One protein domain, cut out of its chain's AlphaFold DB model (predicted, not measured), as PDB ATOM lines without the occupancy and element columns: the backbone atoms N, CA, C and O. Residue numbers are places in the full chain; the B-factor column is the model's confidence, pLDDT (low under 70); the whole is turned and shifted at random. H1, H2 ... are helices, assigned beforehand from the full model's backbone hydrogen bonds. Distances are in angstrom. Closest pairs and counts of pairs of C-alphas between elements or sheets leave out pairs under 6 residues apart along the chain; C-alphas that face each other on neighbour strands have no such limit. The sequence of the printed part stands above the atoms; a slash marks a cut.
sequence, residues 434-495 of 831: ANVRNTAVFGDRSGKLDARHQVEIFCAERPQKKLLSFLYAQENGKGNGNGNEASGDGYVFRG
ATOM      1  N   ALA A 434      47.310  12.437  59.491       92.19
ATOM      2  CA  ALA A 434      48.459  11.585  59.189       92.19
ATOM      3  C   ALA A 434      48.345  10.907  57.812       92.19
ATOM      4  O   ALA A 434      49.335  10.817  57.089       92.19
ATOM      5  N   ASN A 435      47.145  10.459  57.417       90.31
ATOM      6  CA  ASN A 435      46.932   9.895  56.082       90.31
ATOM      7  C   ASN A 435      47.112  10.955  54.991       90.31
ATOM      8  O   ASN A 435      47.748  10.671  53.979       90.31
ATOM      9  N   VAL A 436      46.586  12.165  55.201       90.88
ATOM     10  CA  VAL A 436      46.692  13.268  54.232       90.88
ATOM     11  C   VAL A 436      48.137  13.719  54.058       90.88
ATOM     12  O   VAL A 436      48.563  13.935  52.927       90.88
ATOM     13  N   ARG A 437      48.912  13.773  55.151       91.31
ATOM     14  CA  ARG A 437      50.345  14.111  55.126       91.31
ATOM     15  C   ARG A 437      51.242  13.039  54.501       91.31
ATOM     16  O   ARG A 437      52.444  13.251  54.352       91.31
ATOM     17  N   ASN A 438      50.693  11.885  54.122       84.62
ATOM     18  CA  ASN A 438      51.453  10.845  53.447       84.62
ATOM     19  C   ASN A 438      51.635  11.181  51.956       84.62
ATOM     20  O   ASN A 438      50.753  10.956  51.118       84.62
ATOM     21  N   THR A 439      52.826  11.668  51.607       78.38
ATOM     22  CA  THR A 439      53.191  12.044  50.234       78.38
ATOM     23  C   THR A 439      53.207  10.862  49.260       78.38
ATOM     24  O   THR A 439      53.040  11.078  48.063       78.38
ATOM     25  N   ALA A 440      53.299   9.613  49.732       72.88
ATOM     26  CA  ALA A 440      53.171   8.438  48.864       72.88
ATOM     27  C   ALA A 440      51.743   8.248  48.317       72.88
ATOM     28  O   ALA A 440      51.563   7.580  47.299       72.88
ATOM     29  N   VAL A 441      50.734   8.827  48.981       73.19
ATOM     30  CA  VAL A 441      49.319   8.738  48.585       73.19
ATOM     31  C   VAL A 441      48.897   9.995  47.826       73.19
ATOM     32  O   VAL A 441      48.355   9.917  46.721       73.19
ATOM     33  N   PHE A 442      49.176  11.174  48.390       83.81
ATOM     34  CA  PHE A 442      48.670  12.434  47.838       83.81
ATOM     35  C   PHE A 442      49.709  13.271  47.088       83.81
ATOM     36  O   PHE A 442      49.315  14.196  46.372       83.81
ATOM     37  N   GLY A 443      50.995  12.919  47.154       85.38
ATOM     38  CA  GLY A 443      52.075  13.663  46.499       85.38
ATOM     39  C   GLY A 443      52.079  15.137  46.906       85.38
ATOM     40  O   GLY A 443      51.755  15.478  48.045       85.38
ATOM     41  N   ASP A 444      52.361  16.017  45.949       87.62
ATOM     42  CA  ASP A 444      52.465  17.469  46.162       87.62
ATOM     43  C   ASP A 444      51.188  18.113  46.721       87.62
ATOM     44  O   ASP A 444      51.240  19.159  47.369       87.62
ATOM     45  N   ARG A 445      50.027  17.479  46.521       90.06
ATOM     46  CA  ARG A 445      48.737  17.954  47.046       90.06
ATOM     47  C   ARG A 445      48.738  18.024  48.566       90.06
ATOM     48  O   ARG A 445      48.183  18.961  49.131       90.06
ATOM     49  N   SER A 446      49.407  17.066  49.209       86.44
ATOM     50  CA  SER A 446      49.618  17.067  50.655       86.44
ATOM     51  C   SER A 446      50.317  18.351  51.096       86.44
ATOM     52  O   SER A 446      49.821  19.058  51.968       86.44
ATOM     53  N   GLY A 447      51.448  18.679  50.461       89.56
ATOM     54  CA  GLY A 447      52.234  19.868  50.798       89.56
ATOM     55  C   GLY A 447      51.463  21.168  50.563       89.56
ATOM     56  O   GLY A 447      51.516  22.072  51.390       89.56
ATOM     57  N   LYS A 448      50.679  21.239  49.480       92.31
ATOM     58  CA  LYS A 448      49.838  22.409  49.181       92.31
ATOM     59  C   LYS A 448      48.758  22.653  50.240       92.31
ATOM     60  O   LYS A 448      48.488  23.809  50.549       92.31
ATOM     61  N   LEU A 449      48.141  21.601  50.789       93.19
ATOM     62  CA  LEU A 449      47.130  21.758  51.844       93.19
ATOM     63  C   LEU A 449      47.761  22.110  53.194       93.19
ATOM     64  O   LEU A 449      47.223  22.933  53.936       93.19
ATOM     65  N   ASP A 450      48.903  21.500  53.508       91.88
ATOM     66  CA  ASP A 450      49.630  21.750  54.755       91.88
ATOM     67  C   ASP A 450      50.163  23.189  54.807       91.88
ATOM     68  O   ASP A 450      50.012  23.861  55.825       91.88
ATOM     69  N   ALA A 451      50.629  23.727  53.673       93.75
ATOM     70  CA  ALA A 451      51.014  25.134  53.530       93.75
ATOM     71  C   ALA A 451      49.850  26.126  53.729       93.75
ATOM     72  O   ALA A 451      50.086  27.303  53.992       93.75
ATOM     73  N   ARG A 452      48.591  25.673  53.620       94.56
ATOM     74  CA  ARG A 452      47.400  26.475  53.961       94.56
ATOM     75  C   ARG A 452      47.015  26.373  55.438       94.56
ATOM     76  O   ARG A 452      46.055  27.022  55.841       94.56
ATOM     77  N   HIS A 453      47.702  25.547  56.228       94.62
ATOM     78  CA  HIS A 453      47.343  25.223  57.614       94.62
ATOM     79  C   HIS A 453      45.891  24.721  57.756       94.62
ATOM     80  O   HIS A 453      45.201  25.020  58.729       94.62
ATOM     81  N   GLN A 454      45.404  23.974  56.755       96.38
ATOM     82  CA  GLN A 454      44.004  23.535  56.662       96.38
ATOM     83  C   GLN A 454      43.803  22.024  56.836       96.38
ATOM     84  O   GLN A 454      42.658  21.573  56.862       96.38
ATOM     85  N   VAL A 455      44.875  21.237  56.980       95.38
ATOM     86  CA  VAL A 455      44.803  19.765  57.051       95.38
ATOM     87  C   VAL A 455      43.880  19.305  58.180       95.38
ATOM     88  O   VAL A 455      42.985  18.498  57.940       95.38
ATOM     89  N   GLU A 456      44.044  19.838  59.388       96.06
ATOM     90  CA  GLU A 456      43.236  19.491  60.561       96.06
ATOM     91  C   GLU A 456      41.757  19.814  60.337       96.06
ATOM     92  O   GLU A 456      40.893  18.971  60.578       96.06
ATOM     93  N   ILE A 457      41.470  21.011  59.817       96.38
ATOM     94  CA  ILE A 457      40.107  21.500  59.578       96.38
ATOM     95  C   ILE A 457      39.414  20.632  58.525       96.38
ATOM     96  O   ILE A 457      38.282  20.191  58.720       96.38
ATOM     97  N   PHE A 458      40.100  20.356  57.416       96.31
ATOM     98  CA  PHE A 458      39.541  19.592  56.303       96.31
ATOM     99  C   PHE A 458      39.367  18.118  56.689       96.31
ATOM    100  O   PHE A 458      38.377  17.494  56.309       96.31
ATOM    101  N   CYS A 459      40.275  17.568  57.504       95.50
ATOM    102  CA  CYS A 459      40.146  16.210  58.026       95.50
ATOM    103  C   CYS A 459      39.061  16.070  59.099       95.50
ATOM    104  O   CYS A 459      38.573  14.957  59.280       95.50
ATOM    105  N   ALA A 460      38.682  17.134  59.817       95.38
ATOM    106  CA  ALA A 460      37.639  17.091  60.847       95.38
ATOM    107  C   ALA A 460      36.211  17.097  60.268       95.38
ATOM    108  O   ALA A 460      35.290  16.591  60.906       95.38
ATOM    109  N   GLU A 461      36.021  17.615  59.052       95.88
ATOM    110  CA  GLU A 461      34.709  17.695  58.398       95.88
ATOM    111  C   GLU A 461      34.102  16.302  58.134       95.88
ATOM    112  O   GLU A 461      34.799  15.367  57.729       95.88
ATOM    113  N   ARG A 462      32.790  16.141  58.350       94.06
ATOM    114  CA  ARG A 462      32.050  14.913  58.025       94.06
ATOM    115  C   ARG A 462      30.766  15.248  57.250       94.06
ATOM    116  O   ARG A 462      29.925  15.963  57.788       94.06
ATOM    117  N   PRO A 463      30.587  14.720  56.025       94.75
ATOM    118  CA  PRO A 463      31.594  14.015  55.221       94.75
ATOM    119  C   PRO A 463      32.742  14.955  54.793       94.75
ATOM    120  O   PRO A 463      32.570  16.169  54.803       94.75
ATOM    121  N   GLN A 464      33.899  14.407  54.408       96.44
ATOM    122  CA  GLN A 464      35.138  15.156  54.108       96.44
ATOM    123  C   GLN A 464      35.106  15.885  52.746       96.44
ATOM    124  O   GLN A 464      35.957  15.674  51.877       96.44
ATOM    125  N   LYS A 465      34.101  16.741  52.530       97.19
ATOM    126  CA  LYS A 465      33.840  17.393  51.239       97.19
ATOM    127  C   LYS A 465      34.963  18.329  50.831       97.19
ATOM    128  O   LYS A 465      35.451  18.225  49.706       97.19
ATOM    129  N   LYS A 466      35.390  19.214  51.728       96.56
ATOM    130  CA  LYS A 466      36.453  20.191  51.462       96.56
ATOM    131  C   LYS A 466      37.773  19.497  51.176       96.56
ATOM    132  O   LYS A 466      38.450  19.850  50.216       96.56
ATOM    133  N   LEU A 467      38.086  18.452  51.944       96.12
ATOM    134  CA  LEU A 467      39.296  17.663  51.747       96.12
ATOM    135  C   LEU A 467      39.367  17.076  50.335       96.12
ATOM    136  O   LEU A 467      40.337  17.323  49.625       96.12
ATOM    137  N   LEU A 468      38.345  16.331  49.910       96.31
ATOM    138  CA  LEU A 468      38.367  15.681  48.597       96.31
ATOM    139  C   LEU A 468      38.233  16.684  47.447       96.31
ATOM    140  O   LEU A 468      38.883  16.519  46.416       96.31
ATOM    141  N   SER A 469      37.450  17.751  47.640       96.81
ATOM    142  CA  SER A 469      37.329  18.835  46.654       96.81
ATOM    143  C   SER A 469      38.672  19.515  46.413       96.81
ATOM    144  O   SER A 469      39.016  19.760  45.264       96.81
ATOM    145  N   PHE A 470      39.472  19.721  47.461       95.88
ATOM    146  CA  PHE A 470      40.840  20.211  47.329       95.88
ATOM    147  C   PHE A 470      41.763  19.166  46.687       95.88
ATOM    148  O   PHE A 470      42.428  19.451  45.689       95.88
ATOM    149  N   LEU A 471      41.819  17.941  47.221       93.31
ATOM    150  CA  LEU A 471      42.772  16.918  46.768       93.31
ATOM    151  C   LEU A 471      42.582  16.534  45.293       93.31
ATOM    152  O   LEU A 471      43.548  16.153  44.631       93.31
ATOM    153  N   TYR A 472      41.371  16.633  44.755       94.31
ATOM    154  CA  TYR A 472      41.079  16.299  43.361       94.31
ATOM    155  C   TYR A 472      40.696  17.521  42.512       94.31
ATOM    156  O   TYR A 472      40.107  17.350  41.446       94.31
ATOM    157  N   ALA A 473      41.041  18.738  42.945       94.94
ATOM    158  CA  ALA A 473      40.893  19.949  42.138       94.94
ATOM    159  C   ALA A 473      41.890  19.982  40.964       94.94
ATOM    160  O   ALA A 473      43.017  19.473  41.063       94.94
ATOM    161  N   GLN A 474      41.505  20.632  39.863       93.56
ATOM    162  CA  GLN A 474      42.345  20.795  38.671       93.56
ATOM    163  C   GLN A 474      43.707  21.446  38.978       93.56
ATOM    164  O   GLN A 474      44.750  20.924  38.576       93.56
ATOM    165  N   GLU A 475      43.717  22.533  39.747       92.25
ATOM    166  CA  GLU A 475      44.900  23.304  40.164       92.25
ATOM    167  C   GLU A 475      45.882  22.505  41.045       92.25
ATOM    168  O   GLU A 475      47.049  22.876  41.224       92.25
ATOM    169  N   ASN A 476      45.437  21.358  41.561       88.31
ATOM    170  CA  ASN A 476      46.226  20.480  42.412       88.31
ATOM    171  C   ASN A 476      46.838  19.285  41.658       88.31
ATOM    172  O   ASN A 476      47.502  18.454  42.271       88.31
ATOM    173  N   GLY A 477      46.719  19.235  40.325       76.94
ATOM    174  CA  GLY A 477      47.473  18.307  39.465       76.94
ATOM    175  C   GLY A 477      46.864  16.906  39.318       76.94
ATOM    176  O   GLY A 477      47.470  16.035  38.695       76.94
ATOM    177  N   LYS A 478      45.664  16.674  39.871       74.38
ATOM    178  CA  LYS A 478      44.910  15.408  39.766       74.38
ATOM    179  C   LYS A 478      43.422  15.627  39.448       74.38
ATOM    180  O   LYS A 478      42.593  14.819  39.845       74.38
ATOM    181  N   GLY A 479      43.096  16.696  38.717       79.62
ATOM    182  CA  GLY A 479      41.711  17.042  38.376       79.62
ATOM    183  C   GLY A 479      40.966  15.943  37.616       79.62
ATOM    184  O   GLY A 479      39.825  15.648  37.933       79.62
ATOM    185  N   ASN A 480      41.604  15.307  36.626       88.94
ATOM    186  CA  ASN A 480      40.977  14.268  35.798       88.94
ATOM    187  C   ASN A 480      39.555  14.647  35.315       88.94
ATOM    188  O   ASN A 480      38.577  13.939  35.552       88.94
ATOM    189  N   GLY A 481      39.438  15.827  34.703       94.00
ATOM    190  CA  GLY A 481      38.167  16.402  34.260       94.00
ATOM    191  C   GLY A 481      37.363  17.139  35.338       94.00
ATOM    192  O   GLY A 481      36.402  17.807  34.978       94.00
ATOM    193  N   ASN A 482      37.730  17.060  36.622       96.94
ATOM    194  CA  ASN A 482      37.134  17.895  37.671       96.94
ATOM    195  C   ASN A 482      37.450  19.379  37.450       96.94
ATOM    196  O   ASN A 482      38.530  19.717  36.958       96.94
ATOM    197  N   GLY A 483      36.538  20.244  37.897       96.50
ATOM    198  CA  GLY A 483      36.773  21.679  38.028       96.50
ATOM    199  C   GLY A 483      37.713  22.060  39.182       96.50
ATOM    200  O   GLY A 483      38.447  21.240  39.744       96.50
ATOM    201  N   ASN A 484      37.684  23.346  39.535       96.19
ATOM    202  CA  ASN A 484      38.451  23.888  40.655       96.19
ATOM    203  C   ASN A 484      37.912  23.424  42.018       96.19
ATOM    204  O   ASN A 484      36.830  22.841  42.098       96.19
ATOM    205  N   GLU A 485      38.627  23.716  43.107       95.56
ATOM    206  CA  GLU A 485      38.211  23.339  44.470       95.56
ATOM    207  C   GLU A 485      36.763  23.767  44.794       95.56
ATOM    208  O   GLU A 485      35.998  22.992  45.370       95.56
ATOM    209  N   ALA A 486      36.357  24.969  44.368       96.31
ATOM    210  CA  ALA A 486      35.031  25.533  44.635       96.31
ATOM    211  C   ALA A 486      33.881  24.798  43.921       96.31
ATOM    212  O   ALA A 486      32.741  24.876  44.378       96.31
ATOM    213  N   SER A 487      34.163  24.072  42.836       96.94
ATOM    214  CA  SER A 487      33.156  23.262  42.133       96.94
ATOM    215  C   SER A 487      32.605  22.118  42.990       96.94
ATOM    216  O   SER A 487      31.497  21.646  42.749       96.94
ATOM    217  N   GLY A 488      33.373  21.648  43.983       96.75
ATOM    218  CA  GLY A 488      33.033  20.461  44.768       96.75
ATOM    219  C   GLY A 488      33.213  19.135  44.018       96.75
ATOM    220  O   GLY A 488      32.960  18.069  44.590       96.75
ATOM    221  N   ASP A 489      33.676  19.174  42.762       98.06
ATOM    222  CA  ASP A 489      33.797  18.003  41.887       98.06
ATOM    223  C   ASP A 489      34.645  16.896  42.508       98.06
ATOM    224  O   ASP A 489      34.310  15.719  42.386       98.06
ATOM    225  N   GLY A 490      35.709  17.256  43.228       96.88
ATOM    226  CA  GLY A 490      36.573  16.273  43.872       96.88
ATOM    227  C   GLY A 490      35.843  15.387  44.884       96.88
ATOM    228  O   GLY A 490      36.121  14.194  44.957       96.88
ATOM    229  N   TYR A 491      34.855  15.920  45.612       97.50
ATOM    230  CA  TYR A 491      33.998  15.108  46.480       97.50
ATOM    231  C   TYR A 491      32.905  14.369  45.697       97.50
ATOM    232  O   TYR A 491      32.615  13.205  45.991       97.50
ATOM    233  N   VAL A 492      32.290  15.021  44.705       97.88
ATOM    234  CA  VAL A 492      31.213  14.428  43.890       97.88
ATOM    235  C   VAL A 492      31.721  13.202  43.130       97.88
ATOM    236  O   VAL A 492      31.099  12.141  43.208       97.88
ATOM    237  N   PHE A 493      32.892  13.297  42.500       97.88
ATOM    238  CA  PHE A 493      33.537  12.248  41.701       97.88
ATOM    239  C   PHE A 493      34.684  11.544  42.440       97.88
ATOM    240  O   PHE A 493      35.630  11.071  41.808       97.88
ATOM    241  N   ARG A 494      34.605  11.459  43.772       96.69
ATOM    242  CA  ARG A 494      35.528  10.663  44.597       96.69
ATOM    243  C   ARG A 494      35.498   9.169  44.252       96.69
ATOM    244  O   ARG A 494      34.566   8.709  43.578       96.69
ATOM    245  N   GLY A 495      36.487   8.423  44.740       96.12
ATOM    246  CA  GLY A 495      36.651   6.998  44.459       96.12
ATOM    247  C   GLY A 495      35.417   6.166  44.812       96.12
ATOM    248  O   GLY A 495      34.924   6.208  45.943       96.12
TER     249      GLY A 495
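Overview. This is residues 434 to 495 of the 831 residues of the protein "Peptidase family M23" of Chryseobacterium sp. MOF25P (UniProt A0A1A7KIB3). A small rounded cluster has H4 in its middle, H2 and H3 on one side, and H5 with the loop of residues 472 to 488 on the other. The printed part has 62 residues with five named helices, H1 to H5, and no named strand: all helix, though under half of the residues, 28, are in them. It is compact, radius of gyration of the C-alphas 10.4 A, spanning 26 by 23 by 20 A.

Along the chain. H1, residues 439 to 442, begins at C-alpha (53.191, 12.044, 50.234). H2, 444 to 450, is 10.0 A long; H3, 455 to 460, 8.5 A; H4, 465 to 471, 10.0 A. H5, 489 to 492, ends at C-alpha (31.213, 14.428, 43.890).

Arrangement. H1 and H2 are close but not clearly touching (C-alphas 439 and 446, 6.2 A). H2 and H4 only just touch, with 3 pairs of C-alphas within 8 A, closest 445 and 471, 6.1 A. H3 and H4 form a helical hairpin, a shallow tilt of 31 degrees, opposite ways; closest C-alphas 458 and 467, 5.0 A. H4 and H5 touch, closest C-alphas 469 and 490, 3.9 A. In H2, H3 and H4 every O i to N i+4 pair is within hydrogen-bond range; H1 and H5 are too short for one.

Size, cuts and confidence. The C-alphas farthest apart, Ala 434 and Gly 481, are 27.4 A apart. The printed part has no cut; the link H4 to H5 is long. No printed residue is under 70 in pLDDT.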